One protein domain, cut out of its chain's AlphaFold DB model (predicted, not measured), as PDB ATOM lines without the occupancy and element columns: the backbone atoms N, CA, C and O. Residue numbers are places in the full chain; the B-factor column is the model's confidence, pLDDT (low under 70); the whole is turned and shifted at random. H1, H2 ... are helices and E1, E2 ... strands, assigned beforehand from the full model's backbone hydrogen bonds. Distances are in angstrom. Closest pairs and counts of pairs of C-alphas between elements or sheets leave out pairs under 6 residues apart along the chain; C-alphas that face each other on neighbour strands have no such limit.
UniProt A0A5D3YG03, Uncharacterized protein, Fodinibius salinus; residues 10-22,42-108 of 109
ATOM      1  N   GLU A  10     128.048 117.515 102.085       83.81
ATOM      2  CA  GLU A  10     128.084 118.740 102.876       83.81
ATOM      3  C   GLU A  10     129.031 119.775 102.254       83.81
ATOM      4  O   GLU A  10     128.644 120.928 102.078       83.81
ATOM      5  N   GLU A  11     130.228 119.364 101.825       86.81
ATOM      6  CA  GLU A  11     131.192 120.243 101.148       86.81
ATOM      7  C   GLU A  11     130.662 120.741  99.799       86.81
ATOM      8  O   GLU A  11     130.849 121.902  99.424       86.81
ATOM      9  N   VAL A  12     129.970 119.877  99.050       85.44
ATOM     10  CA  VAL A  12     129.320 120.280  97.798       85.44
ATOM     11  C   VAL A  12     128.235 121.317  98.075       85.44
ATOM     12  O   VAL A  12     128.159 122.321  97.361       85.44
ATOM     13  N   GLN A  13     127.429 121.114  99.119       85.19
ATOM     14  CA  GLN A  13     126.388 122.057  99.503       85.19
ATOM     15  C   GLN A  13     126.975 123.391  99.982       85.19
ATOM     16  O   GLN A  13     126.482 124.448  99.590       85.19
ATOM     17  N   GLU A  14     128.062 123.369 100.755       89.44
ATOM     18  CA  GLU A  14     128.760 124.578 101.197       89.44
ATOM     19  C   GLU A  14     129.280 125.391 100.002       89.44
ATOM     20  O   GLU A  14     129.091 126.607  99.933       89.44
ATOM     21  N   ARG A  15     129.878 124.725  99.005       89.69
ATOM     22  CA  ARG A  15     130.355 125.383  97.777       89.69
ATOM     23  C   ARG A  15     129.216 126.008  96.979       89.69
ATOM     24  O   ARG A  15     129.380 127.106  96.452       89.69
ATOM     25  N   ILE A  16     128.068 125.336  96.902       90.88
ATOM     26  CA  ILE A  16     126.882 125.891  96.246       90.88
ATOM     27  C   ILE A  16     126.387 127.111  97.008       90.88
ATOM     28  O   ILE A  16     126.221 128.154  96.393       90.88
ATOM     29  N   ASN A  17     126.264 127.027  98.332       91.75
ATOM     30  CA  ASN A  17     125.798 128.132  99.169       91.75
ATOM     31  C   ASN A  17     126.732 129.359  99.133       91.75
ATOM     32  O   ASN A  17     126.285 130.472  99.414       91.75
ATOM     33  N   LYS A  18     128.016 129.196  98.778       92.94
ATOM     34  CA  LYS A  18     128.942 130.320  98.534       92.94
ATOM     35  C   LYS A  18     128.620 131.081  97.245       92.94
ATOM     36  O   LYS A  18     128.770 132.296  97.214       92.94
ATOM     37  N   MET A  19     128.163 130.385  96.207       93.19
ATOM     38  CA  MET A  19     127.919 130.954  94.873       93.19
ATOM     39  C   MET A  19     126.441 131.254  94.598       93.19
ATOM     40  O   MET A  19     126.131 132.051  93.717       93.19
ATOM     41  N   TRP A  20     125.538 130.609  95.331       94.31
ATOM     42  CA  TRP A  20     124.098 130.645  95.119       94.31
ATOM     43  C   TRP A  20     123.374 130.873  96.438       94.31
ATOM     44  O   TRP A  20     123.716 130.298  97.473       94.31
ATOM     45  N   ASP A  21     122.361 131.722  96.398       91.69
ATOM     46  CA  ASP A  21     121.366 131.841  97.441       91.69
ATOM     47  C   ASP A  21     120.251 130.822  97.201       91.69
ATOM     48  O   ASP A  21     119.587 130.821  96.165       91.69
ATOM     49  N   MET A  22     120.085 129.929  98.173       89.25
ATOM     50  CA  MET A  22     119.093 128.854  98.189       89.25
ATOM     51  C   MET A  22     117.971 129.130  99.206       89.25
ATOM     52  O   MET A  22     117.126 128.260  99.444       89.25
ATOM     53  N   GLU A  42     123.024 142.070  81.053       92.56
ATOM     54  CA  GLU A  42     121.635 141.618  81.080       92.56
ATOM     55  C   GLU A  42     121.532 140.140  80.681       92.56
ATOM     56  O   GLU A  42     121.578 139.736  79.505       92.56
ATOM     57  N   VAL A  43     121.369 139.308  81.705       93.25
ATOM     58  CA  VAL A  43     121.165 137.867  81.584       93.25
ATOM     59  C   VAL A  43     119.830 137.482  82.207       93.25
ATOM     60  O   VAL A  43     119.525 137.816  83.346       93.25
ATOM     61  N   LEU A  44     119.039 136.711  81.466       92.44
ATOM     62  CA  LEU A  44     117.771 136.165  81.934       92.44
ATOM     63  C   LEU A  44     117.949 134.737  82.441       92.44
ATOM     64  O   LEU A  44     118.509 133.891  81.739       92.44
ATOM     65  N   ILE A  45     117.347 134.428  83.588       93.25
ATOM     66  CA  ILE A  45     117.090 133.044  83.992       93.25
ATOM     67  C   ILE A  45     115.863 132.549  83.210       93.25
ATOM     68  O   ILE A  45     114.718 132.898  83.489       93.25
ATOM     69  N   LYS A  46     116.104 131.743  82.174       94.06
ATOM     70  CA  LYS A  46     115.075 131.261  81.239       94.06
ATOM     71  C   LYS A  46     114.212 130.159  81.848       94.06
ATOM     72  O   LYS A  46     113.012 130.094  81.567       94.06
ATOM     73  N   HIS A  47     114.835 129.241  82.580       95.56
ATOM     74  CA  HIS A  47     114.148 128.117  83.200       95.56
ATOM     75  C   HIS A  47     114.940 127.532  84.369       95.56
ATOM     76  O   HIS A  47     116.164 127.631  84.409       95.56
ATOM     77  N   LEU A  48     114.221 126.861  85.265       96.12
ATOM     78  CA  LEU A  48     114.766 125.999  86.308       96.12
ATOM     79  C   LEU A  48     114.253 124.587  86.063       96.12
ATOM     80  O   LEU A  48     113.039 124.369  86.070       96.12
ATOM     81  N   ARG A  49     115.149 123.629  85.833       96.19
ATOM     82  CA  ARG A  49     114.787 122.221  85.640       96.19
ATOM     83  C   ARG A  49     115.268 121.387  86.817       96.19
ATOM     84  O   ARG A  49     116.435 121.006  86.895       96.19
ATOM     85  N   TYR A  50     114.335 121.051  87.692       95.19
ATOM     86  CA  TYR A  50     114.549 120.113  88.779       95.19
ATOM     87  C   TYR A  50     114.461 118.691  88.249       95.19
ATOM     88  O   TYR A  50     113.546 118.366  87.488       95.19
ATOM     89  N   HIS A  51     115.428 117.866  88.626       93.12
ATOM     90  CA  HIS A  51     115.457 116.462  88.258       93.12
ATOM     91  C   HIS A  51     116.239 115.645  89.280       93.12
ATOM     92  O   HIS A  51     117.119 116.153  89.982       93.12
ATOM     93  N   MET A  52     115.961 114.345  89.316       89.62
ATOM     94  CA  MET A  52     116.737 113.411  90.124       89.62
ATOM     95  C   MET A  52     117.707 112.601  89.270       89.62
ATOM     96  O   MET A  52     117.356 112.011  88.250       89.62
ATOM     97  N   ARG A  53     118.952 112.506  89.727       84.50
ATOM     98  CA  ARG A  53     119.887 111.478  89.273       84.50
ATOM     99  C   ARG A  53     119.644 110.192  90.050       84.50
ATOM    100  O   ARG A  53     119.219 110.207  91.200       84.50
ATOM    101  N   ASN A  54     119.966 109.064  89.424       77.62
ATOM    102  CA  ASN A  54     119.852 107.759  90.065       77.62
ATOM    103  C   ASN A  54     120.662 107.729  91.380       77.62
ATOM    104  O   ASN A  54     121.883 107.919  91.348       77.62
ATOM    105  N   LYS A  55     119.978 107.464  92.507       67.62
ATOM    106  CA  LYS A  55     120.550 107.423  93.867       67.62
ATOM    107  C   LYS A  55     121.717 106.427  93.987       67.62
ATOM    108  O   LYS A  55     122.689 106.704  94.673       67.62
ATOM    109  N   ASN A  56     121.718 105.346  93.202       67.06
ATOM    110  CA  ASN A  56     122.817 104.367  93.183       67.06
ATOM    111  C   ASN A  56     124.092 104.894  92.495       67.06
ATOM    112  O   ASN A  56     125.147 104.267  92.560       67.06
ATOM    113  N   ARG A  57     124.007 106.024  91.779       68.56
ATOM    114  CA  ARG A  57     125.109 106.599  90.988       68.56
ATOM    115  C   ARG A  57     125.560 107.976  91.469       68.56
ATOM    116  O   ARG A  57     126.562 108.478  90.958       68.56
ATOM    117  N   SER A  58     124.857 108.593  92.418       72.38
ATOM    118  CA  SER A  58     125.211 109.905  92.955       72.38
ATOM    119  C   SER A  58     124.861 109.997  94.433       72.38
ATOM    120  O   SER A  58     123.720 109.756  94.804       72.38
ATOM    121  N   SER A  59     125.830 110.427  95.241       77.25
ATOM    122  CA  SER A  59     125.613 110.819  96.637       77.25
ATOM    123  C   SER A  59     124.682 112.029  96.772       77.25
ATOM    124  O   SER A  59     124.125 112.256  97.833       77.25
ATOM    125  N   ASN A  60     124.486 112.778  95.682       81.62
ATOM    126  CA  ASN A  60     123.672 113.984  95.618       81.62
ATOM    127  C   ASN A  60     122.682 113.870  94.447       81.62
ATOM    128  O   ASN A  60     122.977 114.344  93.336       81.62
ATOM    129  N   PRO A  61     121.558 113.160  94.644       86.19
ATOM    130  CA  PRO A  61     120.639 112.821  93.565       86.19
ATOM    131  C   PRO A  61     119.769 114.004  93.133       86.19
ATOM    132  O   PRO A  61     119.460 114.104  91.950       86.19
ATOM    133  N   HIS A  62     119.413 114.907  94.043       90.06
ATOM    134  CA  HIS A  62     118.546 116.052  93.768       90.06
ATOM    135  C   HIS A  62     119.321 117.162  93.053       90.06
ATOM    136  O   HIS A  62     120.370 117.614  93.522       90.06
ATOM    137  N   ARG A  63     118.830 117.576  91.880       91.69
ATOM    138  CA  ARG A  63     119.498 118.550  91.015       91.69
ATOM    139  C   ARG A  63     118.540 119.624  90.531       91.69
ATOM    140  O   ARG A  63     117.349 119.370  90.369       91.69
ATOM    141  N   CYS A  64     119.089 120.799  90.245       94.50
ATOM    142  CA  CYS A  64     118.411 121.862  89.513       94.50
ATOM    143  C   CYS A  64     119.351 122.420  88.449       94.50
ATOM    144  O   CYS A  64     120.454 122.861  88.757       94.50
ATOM    145  N   ASP A  65     118.906 122.384  87.201       95.69
ATOM    146  CA  ASP A  65     119.584 123.027  86.089       95.69
ATOM    147  C   ASP A  65     119.023 124.441  85.913       95.69
ATOM    148  O   ASP A  65     117.850 124.619  85.568       95.69
ATOM    149  N   VAL A  66     119.864 125.442  86.159       95.81
ATOM    150  CA  VAL A  66     119.540 126.860  85.987       95.81
ATOM    151  C   VAL A  66     119.950 127.281  84.587       95.81
ATOM    152  O   VAL A  66     121.136 127.439  84.299       95.81
ATOM    153  N   GLY A  67     118.968 127.430  83.701       95.81
ATOM    154  CA  GLY A  67     119.191 127.833  82.320       95.81
ATOM    155  C   GLY A  67     119.206 129.347  82.172       95.81
ATOM    156  O   GLY A  67     118.229 130.014  82.508       95.81
ATOM    157  N   MET A  68     120.278 129.877  81.597       94.88
ATOM    158  CA  MET A  68     120.508 131.304  81.396       94.88
ATOM    159  C   MET A  68     120.518 131.671  79.914       94.88
ATOM    160  O   MET A  68     120.828 130.841  79.052       94.88
ATOM    161  N   LYS A  69     120.150 132.917  79.614       95.94
ATOM    162  CA  LYS A  69     120.183 133.487  78.268       95.94
ATOM    163  C   LYS A  69     120.646 134.942  78.318       95.94
ATOM    164  O   LYS A  69     120.032 135.749  79.005       95.94
ATOM    165  N   CYS A  70     121.646 135.292  77.515       96.06
ATOM    166  CA  CYS A  70     121.998 136.688  77.262       96.06
ATOM    167  C   CYS A  70     120.916 137.368  76.405       96.06
ATOM    168  O   CYS A  70     120.509 136.822  75.373       96.06
ATOM    169  N   THR A  71     120.459 138.556  76.807       95.62
ATOM    170  CA  THR A  71     119.452 139.329  76.055       95.62
ATOM    171  C   THR A  71     120.007 139.898  74.749       95.62
ATOM    172  O   THR A  71     119.261 139.994  73.777       95.62
ATOM    173  N   LEU A  72     121.314 140.185  74.698       96.94
ATOM    174  CA  LEU A  72     121.989 140.774  73.540       96.94
ATOM    175  C   LEU A  72     122.395 139.729  72.491       96.94
ATOM    176  O   LEU A  72     121.831 139.680  71.402       96.94
ATOM    177  N   CYS A  73     123.368 138.864  72.798       97.25
ATOM    178  CA  CYS A  73     123.915 137.921  71.812       97.25
ATOM    179  C   CYS A  73     123.140 136.596  71.723       97.25
ATOM    180  O   CYS A  73     123.504 135.716  70.947       97.25
ATOM    181  N   SER A  74     122.084 136.423  72.528       96.56
ATOM    182  CA  SER A  74     121.285 135.191  72.609       96.56
ATOM    183  C   SER A  74     122.052 133.922  72.999       96.56
ATOM    184  O   SER A  74     121.485 132.830  72.908       96.56
ATOM    185  N   ALA A  75     123.289 134.042  73.494       97.00
ATOM    186  CA  ALA A  75     124.010 132.915  74.069       97.00
ATOM    187  C   ALA A  75     123.201 132.288  75.211       97.00
ATOM    188  O   ALA A  75     122.579 132.994  76.009       97.00
ATOM    189  N   VAL A  76     123.219 130.958  75.277       96.06
ATOM    190  CA  VAL A  76     122.534 130.169  76.302       96.06
ATOM    191  C   VAL A  76     123.532 129.274  77.012       96.06
ATOM    192  O   VAL A  76     124.402 128.678  76.380       96.06
ATOM    193  N   TRP A  77     123.402 129.173  78.327       95.44
ATOM    194  CA  TRP A  77     124.223 128.289  79.145       95.44
ATOM    195  C   TRP A  77     123.430 127.790  80.348       95.44
ATOM    196  O   TRP A  77     122.299 128.215  80.587       95.44
ATOM    197  N   GLN A  78     124.004 126.836  81.075       95.00
ATOM    198  CA  GLN A  78     123.356 126.185  82.203       95.00
ATOM    199  C   GLN A  78     124.335 126.017  83.359       95.00
ATOM    200  O   GLN A  78     125.464 125.570  83.156       95.00
ATOM    201  N   HIS A  79     123.854 126.267  84.574       93.12
ATOM    202  CA  HIS A  79     124.518 125.843  85.803       93.12
ATOM    203  C   HIS A  79     123.764 124.665  86.417       93.12
ATOM    204  O   HIS A  79     122.570 124.757  86.680       93.12
ATOM    205  N   GLY A  80     124.460 123.547  86.632       92.25
ATOM    206  CA  GLY A  80     123.902 122.382  87.315       92.25
ATOM    207  C   GLY A  80     124.171 122.452  88.814       92.25
ATOM    208  O   GLY A  80     125.321 122.338  89.239       92.25
ATOM    209  N   LEU A  81     123.119 122.599  89.612       92.19
ATOM    210  CA  LEU A  81     123.190 122.700  91.067       92.19
ATOM    211  C   LEU A  81     122.834 121.362  91.720       92.19
ATOM    212  O   LEU A  81     121.943 120.649  91.252       92.19
ATOM    213  N   VAL A  82     123.528 121.016  92.807       90.62
ATOM    214  CA  VAL A  82     122.952 120.130  93.831       90.62
ATOM    215  C   VAL A  82     121.961 120.953  94.632       90.62
ATOM    216  O   VAL A  82     122.244 122.088  95.001       90.62
ATOM    217  N   VAL A  83     120.794 120.375  94.871       90.06
ATOM    218  CA  VAL A  83     119.772 120.995  95.702       90.06
ATOM    219  C   VAL A  83     119.519 120.068  96.883       90.06
ATOM    220  O   VAL A  83     119.440 118.859  96.659       90.06
ATOM    221  N   PRO A  84     119.381 120.591  98.110       87.56
ATOM    222  CA  PRO A  84     118.929 119.788  99.237       87.56
ATOM    223  C   PRO A  84     117.576 119.120  98.951       87.56
ATOM    224  O   PRO A  84     116.764 119.651  98.185       87.56
ATOM    225  N   GLU A  85     117.320 117.952  99.539       87.69
ATOM    226  CA  GLU A  85     116.084 117.193  99.295       87.69
ATOM    227  C   GLU A  85     114.840 118.020  99.651       87.69
ATOM    228  O   GLU A  85     113.878 118.047  98.884       87.69
ATOM    229  N   GLU A  86     114.905 118.794 100.733       88.19
ATOM    230  CA  GLU A  86     113.845 119.680 101.216       88.19
ATOM    231  C   GLU A  86     113.517 120.840 100.261       88.19
ATOM    232  O   GLU A  86     112.404 121.364 100.271       88.19
ATOM    233  N   LYS A  87     114.469 121.231  99.406       86.75
ATOM    234  CA  LYS A  87     114.297 122.277  98.387       86.75
ATOM    235  C   LYS A  87     113.952 121.698  97.011       86.75
ATOM    236  O   LYS A  87     113.679 122.450  96.073       86.75
ATOM    237  N   HIS A  88     113.959 120.374  96.856       90.44
ATOM    238  CA  HIS A  88     113.582 119.710  95.615       90.44
ATOM    239  C   HIS A  88     112.065 119.438  95.588       90.44
ATOM    240  O   HIS A  88     111.514 118.918  96.554       90.44
ATOM    241  N   PRO A  89     111.357 119.661  94.465       89.19
ATOM    242  CA  PRO A  89     109.901 119.473  94.376       89.19
ATOM    243  C   PRO A  89     109.431 118.000  94.392       89.19
ATOM    244  O   PRO A  89     108.329 117.703  93.935       89.19
ATOM    245  N   GLY A  90     110.270 117.051  94.830       86.00
ATOM    246  CA  GLY A  90     109.994 115.604  94.853       86.00
ATOM    247  C   GLY A  90     109.838 114.901  93.490       86.00
ATOM    248  O   GLY A  90     109.910 113.678  93.422       86.00
ATOM    249  N   ARG A  91     109.665 115.648  92.394       88.25
ATOM    250  CA  ARG A  91     109.506 115.131  91.025       88.25
ATOM    251  C   ARG A  91     110.219 116.008  90.007       88.25
ATOM    252  O   ARG A  91     110.455 117.186  90.269       88.25
ATOM    253  N   ASP A  92     110.492 115.449  88.835       92.38
ATOM    254  CA  ASP A  92     111.027 116.217  87.717       92.38
ATOM    255  C   ASP A  92     110.052 117.342  87.347       92.38
ATOM    256  O   ASP A  92     108.856 117.116  87.127       92.38
ATOM    257  N   ARG A  93     110.550 118.579  87.321       94.38
ATOM    258  CA  ARG A  93     109.727 119.763  87.060       94.38
ATOM    259  C   ARG A  93     110.539 120.851  86.388       94.38
ATOM    260  O   ARG A  93     111.696 121.076  86.726       94.38
ATOM    261  N   ILE A  94     109.901 121.547  85.452       95.31
ATOM    262  CA  ILE A  94     110.475 122.710  84.782       95.31
ATOM    263  C   ILE A  94     109.630 123.928  85.129       95.31
ATOM    264  O   ILE A  94     108.416 123.923  84.923       95.31
ATOM    265  N   TYR A  95     110.284 124.965  85.634       94.69
ATOM    266  CA  TYR A  95     109.698 126.284  85.820       94.69
ATOM    267  C   TYR A  95     110.240 127.223  84.748       94.69
ATOM    268  O   TYR A  95     111.442 127.247  84.495       94.69
ATOM    269  N   GLY A  96     109.354 127.964  84.088       94.38
ATOM    270  CA  GLY A  96     109.728 128.931  83.057       94.38
ATOM    271  C   GLY A  96     109.951 130.333  83.619       94.38
ATOM    272  O   GLY A  96     109.526 130.642  84.730       94.38
ATOM    273  N   TRP A  97     110.552 131.198  82.802       91.38
ATOM    274  CA  TRP A  97     110.907 132.576  83.159       91.38
ATOM    275  C   TRP A  97     109.768 133.412  83.769       91.38
ATOM    276  O   TRP A  97     110.047 134.270  84.594       91.38
ATOM    277  N   ARG A  98     108.497 133.177  83.397       91.81
ATOM    278  CA  ARG A  98     107.345 133.914  83.962       91.81
ATOM    279  C   ARG A  98     107.182 133.648  85.454       91.81
ATOM    280  O   ARG A  98     107.214 134.583  86.238       91.81
ATOM    281  N   TRP A  99     107.112 132.370  85.822       93.06
ATOM    282  CA  TRP A  99     107.032 131.955  87.220       93.06
ATOM    283  C   TRP A  99     108.281 132.392  87.990       93.06
ATOM    284  O   TRP A  99     108.177 132.915  89.085       93.06
ATOM    285  N   ILE A 100     109.470 132.250  87.394       91.31
ATOM    286  CA  ILE A 100     110.723 132.681  88.034       91.31
ATOM    287  C   ILE A 100     110.690 134.183  88.334       91.31
ATOM    288  O   ILE A 100     111.050 134.588  89.431       91.31
ATOM    289  N   LYS A 101     110.221 134.999  87.385       88.19
ATOM    290  CA  LYS A 101     110.094 136.445  87.567       88.19
ATOM    291  C   LYS A 101     109.126 136.794  88.698       88.19
ATOM    292  O   LYS A 101     109.467 137.644  89.507       88.19
ATOM    293  N   GLU A 102     107.973 136.130  88.772       89.81
ATOM    294  CA  GLU A 102     107.011 136.305  89.873       89.81
ATOM    295  C   GLU A 102     107.673 136.006  91.224       89.81
ATOM    296  O   GLU A 102     107.631 136.825  92.134       89.81
ATOM    297  N   GLN A 103     108.388 134.884  91.321       86.56
ATOM    298  CA  GLN A 103     109.084 134.487  92.545       86.56
ATOM    299  C   GLN A 103     110.242 135.421  92.931       86.56
ATOM    300  O   GLN A 103     110.519 135.590  94.114       86.56
ATOM    301  N   MET A 104     110.931 136.019  91.954       80.81
ATOM    302  CA  MET A 104     111.971 137.022  92.211       80.81
ATOM    303  C   MET A 104     111.373 138.347  92.693       80.81
ATOM    304  O   MET A 104     111.937 138.968  93.581       80.81
ATOM    305  N   GLN A 105     110.226 138.758  92.146       77.81
ATOM    306  CA  GLN A 105     109.527 139.980  92.563       77.81
ATOM    307  C   GLN A 105     108.910 139.856  93.959       77.81
ATOM    308  O   GLN A 105     108.856 140.838  94.685       77.81
ATOM    309  N   GLU A 106     108.461 138.661  94.342       64.00
ATOM    310  CA  GLU A 106     107.972 138.371  95.699       64.00
ATOM    311  C   GLU A 106     109.103 138.307  96.743       64.00
ATOM    312  O   GLU A 106     108.832 138.423  97.938       64.00
ATOM    313  N   ALA A 107     110.353 138.103  96.310       59.28
ATOM    314  CA  ALA A 107     111.527 138.031  97.181       59.28
ATOM    315  C   ALA A 107     112.171 139.404  97.474       59.28
ATOM    316  O   ALA A 107     112.940 139.499  98.431       59.28
ATOM    317  N   ASP A 108     111.846 140.442  96.695       45.00
ATOM    318  CA  ASP A 108     112.204 141.840  96.973       45.00
ATOM    319  C   ASP A 108     111.173 142.463  97.941       45.00
ATOM    320  O   ASP A 108     110.087 142.887  97.534       45.00
TER     321      ASP A 108
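This is residues 10 to 22 and 42 to 108 of the 109 residues of an uncharacterized protein of Fodinibius salinus (UniProt A0A5D3YG03). What does the model look like? It is a twisted wall of four antiparallel strands in the order E3, E2, E1, E4, with H2 turning off the end of E4 beside the strands and H1 only grazing the sheet near the end of edge strand E3. Residues 102 to 108, of which 102 to 107 belong to H2, stick out free. How is it made up and how large is it? The printed part has 80 residues, with H1, E1, E2, E3, E4 and H2 in that order, and its class is mixed, helices and strands. It is only just compact, close to loose, with a radius of gyration of the C-alphas of 13.5 A and spans of 41 by 27 by 25 A.

Where does the first helix lie? H1 is residues 10 to 19, 14.6 A long, from C-alpha 10 at (128.084, 118.740, 102.876). Which residues are strands? E1 is residues 43 to 52, 26.3 A, and E2 is residues 62 to 70, 26.6 A. E3 is residues 76 to 82, 20.2 A, and E4 is residues 93 to 96, with C-alpha 93 at (109.727, 119.763, 87.060). What comes last? H2 is residues 97 to 107, 15.1 A long, with C-alpha 107 at (111.527, 138.031, 97.181).

How does H1 meet the sheet? It only grazes the sheet with its residues 12 to 16; the closest C-alphas of H1 and E3 are those of Gln 13 and Val 82, 6.9 A apart. How do the strands pair? E1, E2 and E3 form a meander, each strand the antiparallel neighbour of the one before, with N 49 and O 65 at 2.9 A and N 66 and O 79 at 2.8 A. E4 is the antiparallel neighbour of E1, with N 50 and O 93 at 2.8 A, and the four make a Greek key, a meander whose first strand pairs with the fourth strand. Where is H2? It is on the sheet at a height over the sheet of 5.0 A but over none of its strands, and its closest C-alpha pair with E1 is Lys 46 and Trp 97, 4.8 A. What of the helix backbones? Every O i to N i+4 pair is within hydrogen-bond range in H2, and 5 of 6 are in H1.

How far does it reach? The two C-alphas farthest apart are those of Asn 56 and Leu 72, 41.4 A. Is anything missing? Residues 23 to 41 are not printed, and C-alphas 22 and 42 across the cut are 21.5 A apart. Where is confidence low? The mean pLDDT of the printed part is 88.6, and residues 55 to 57 and 106 to 108 are under 70.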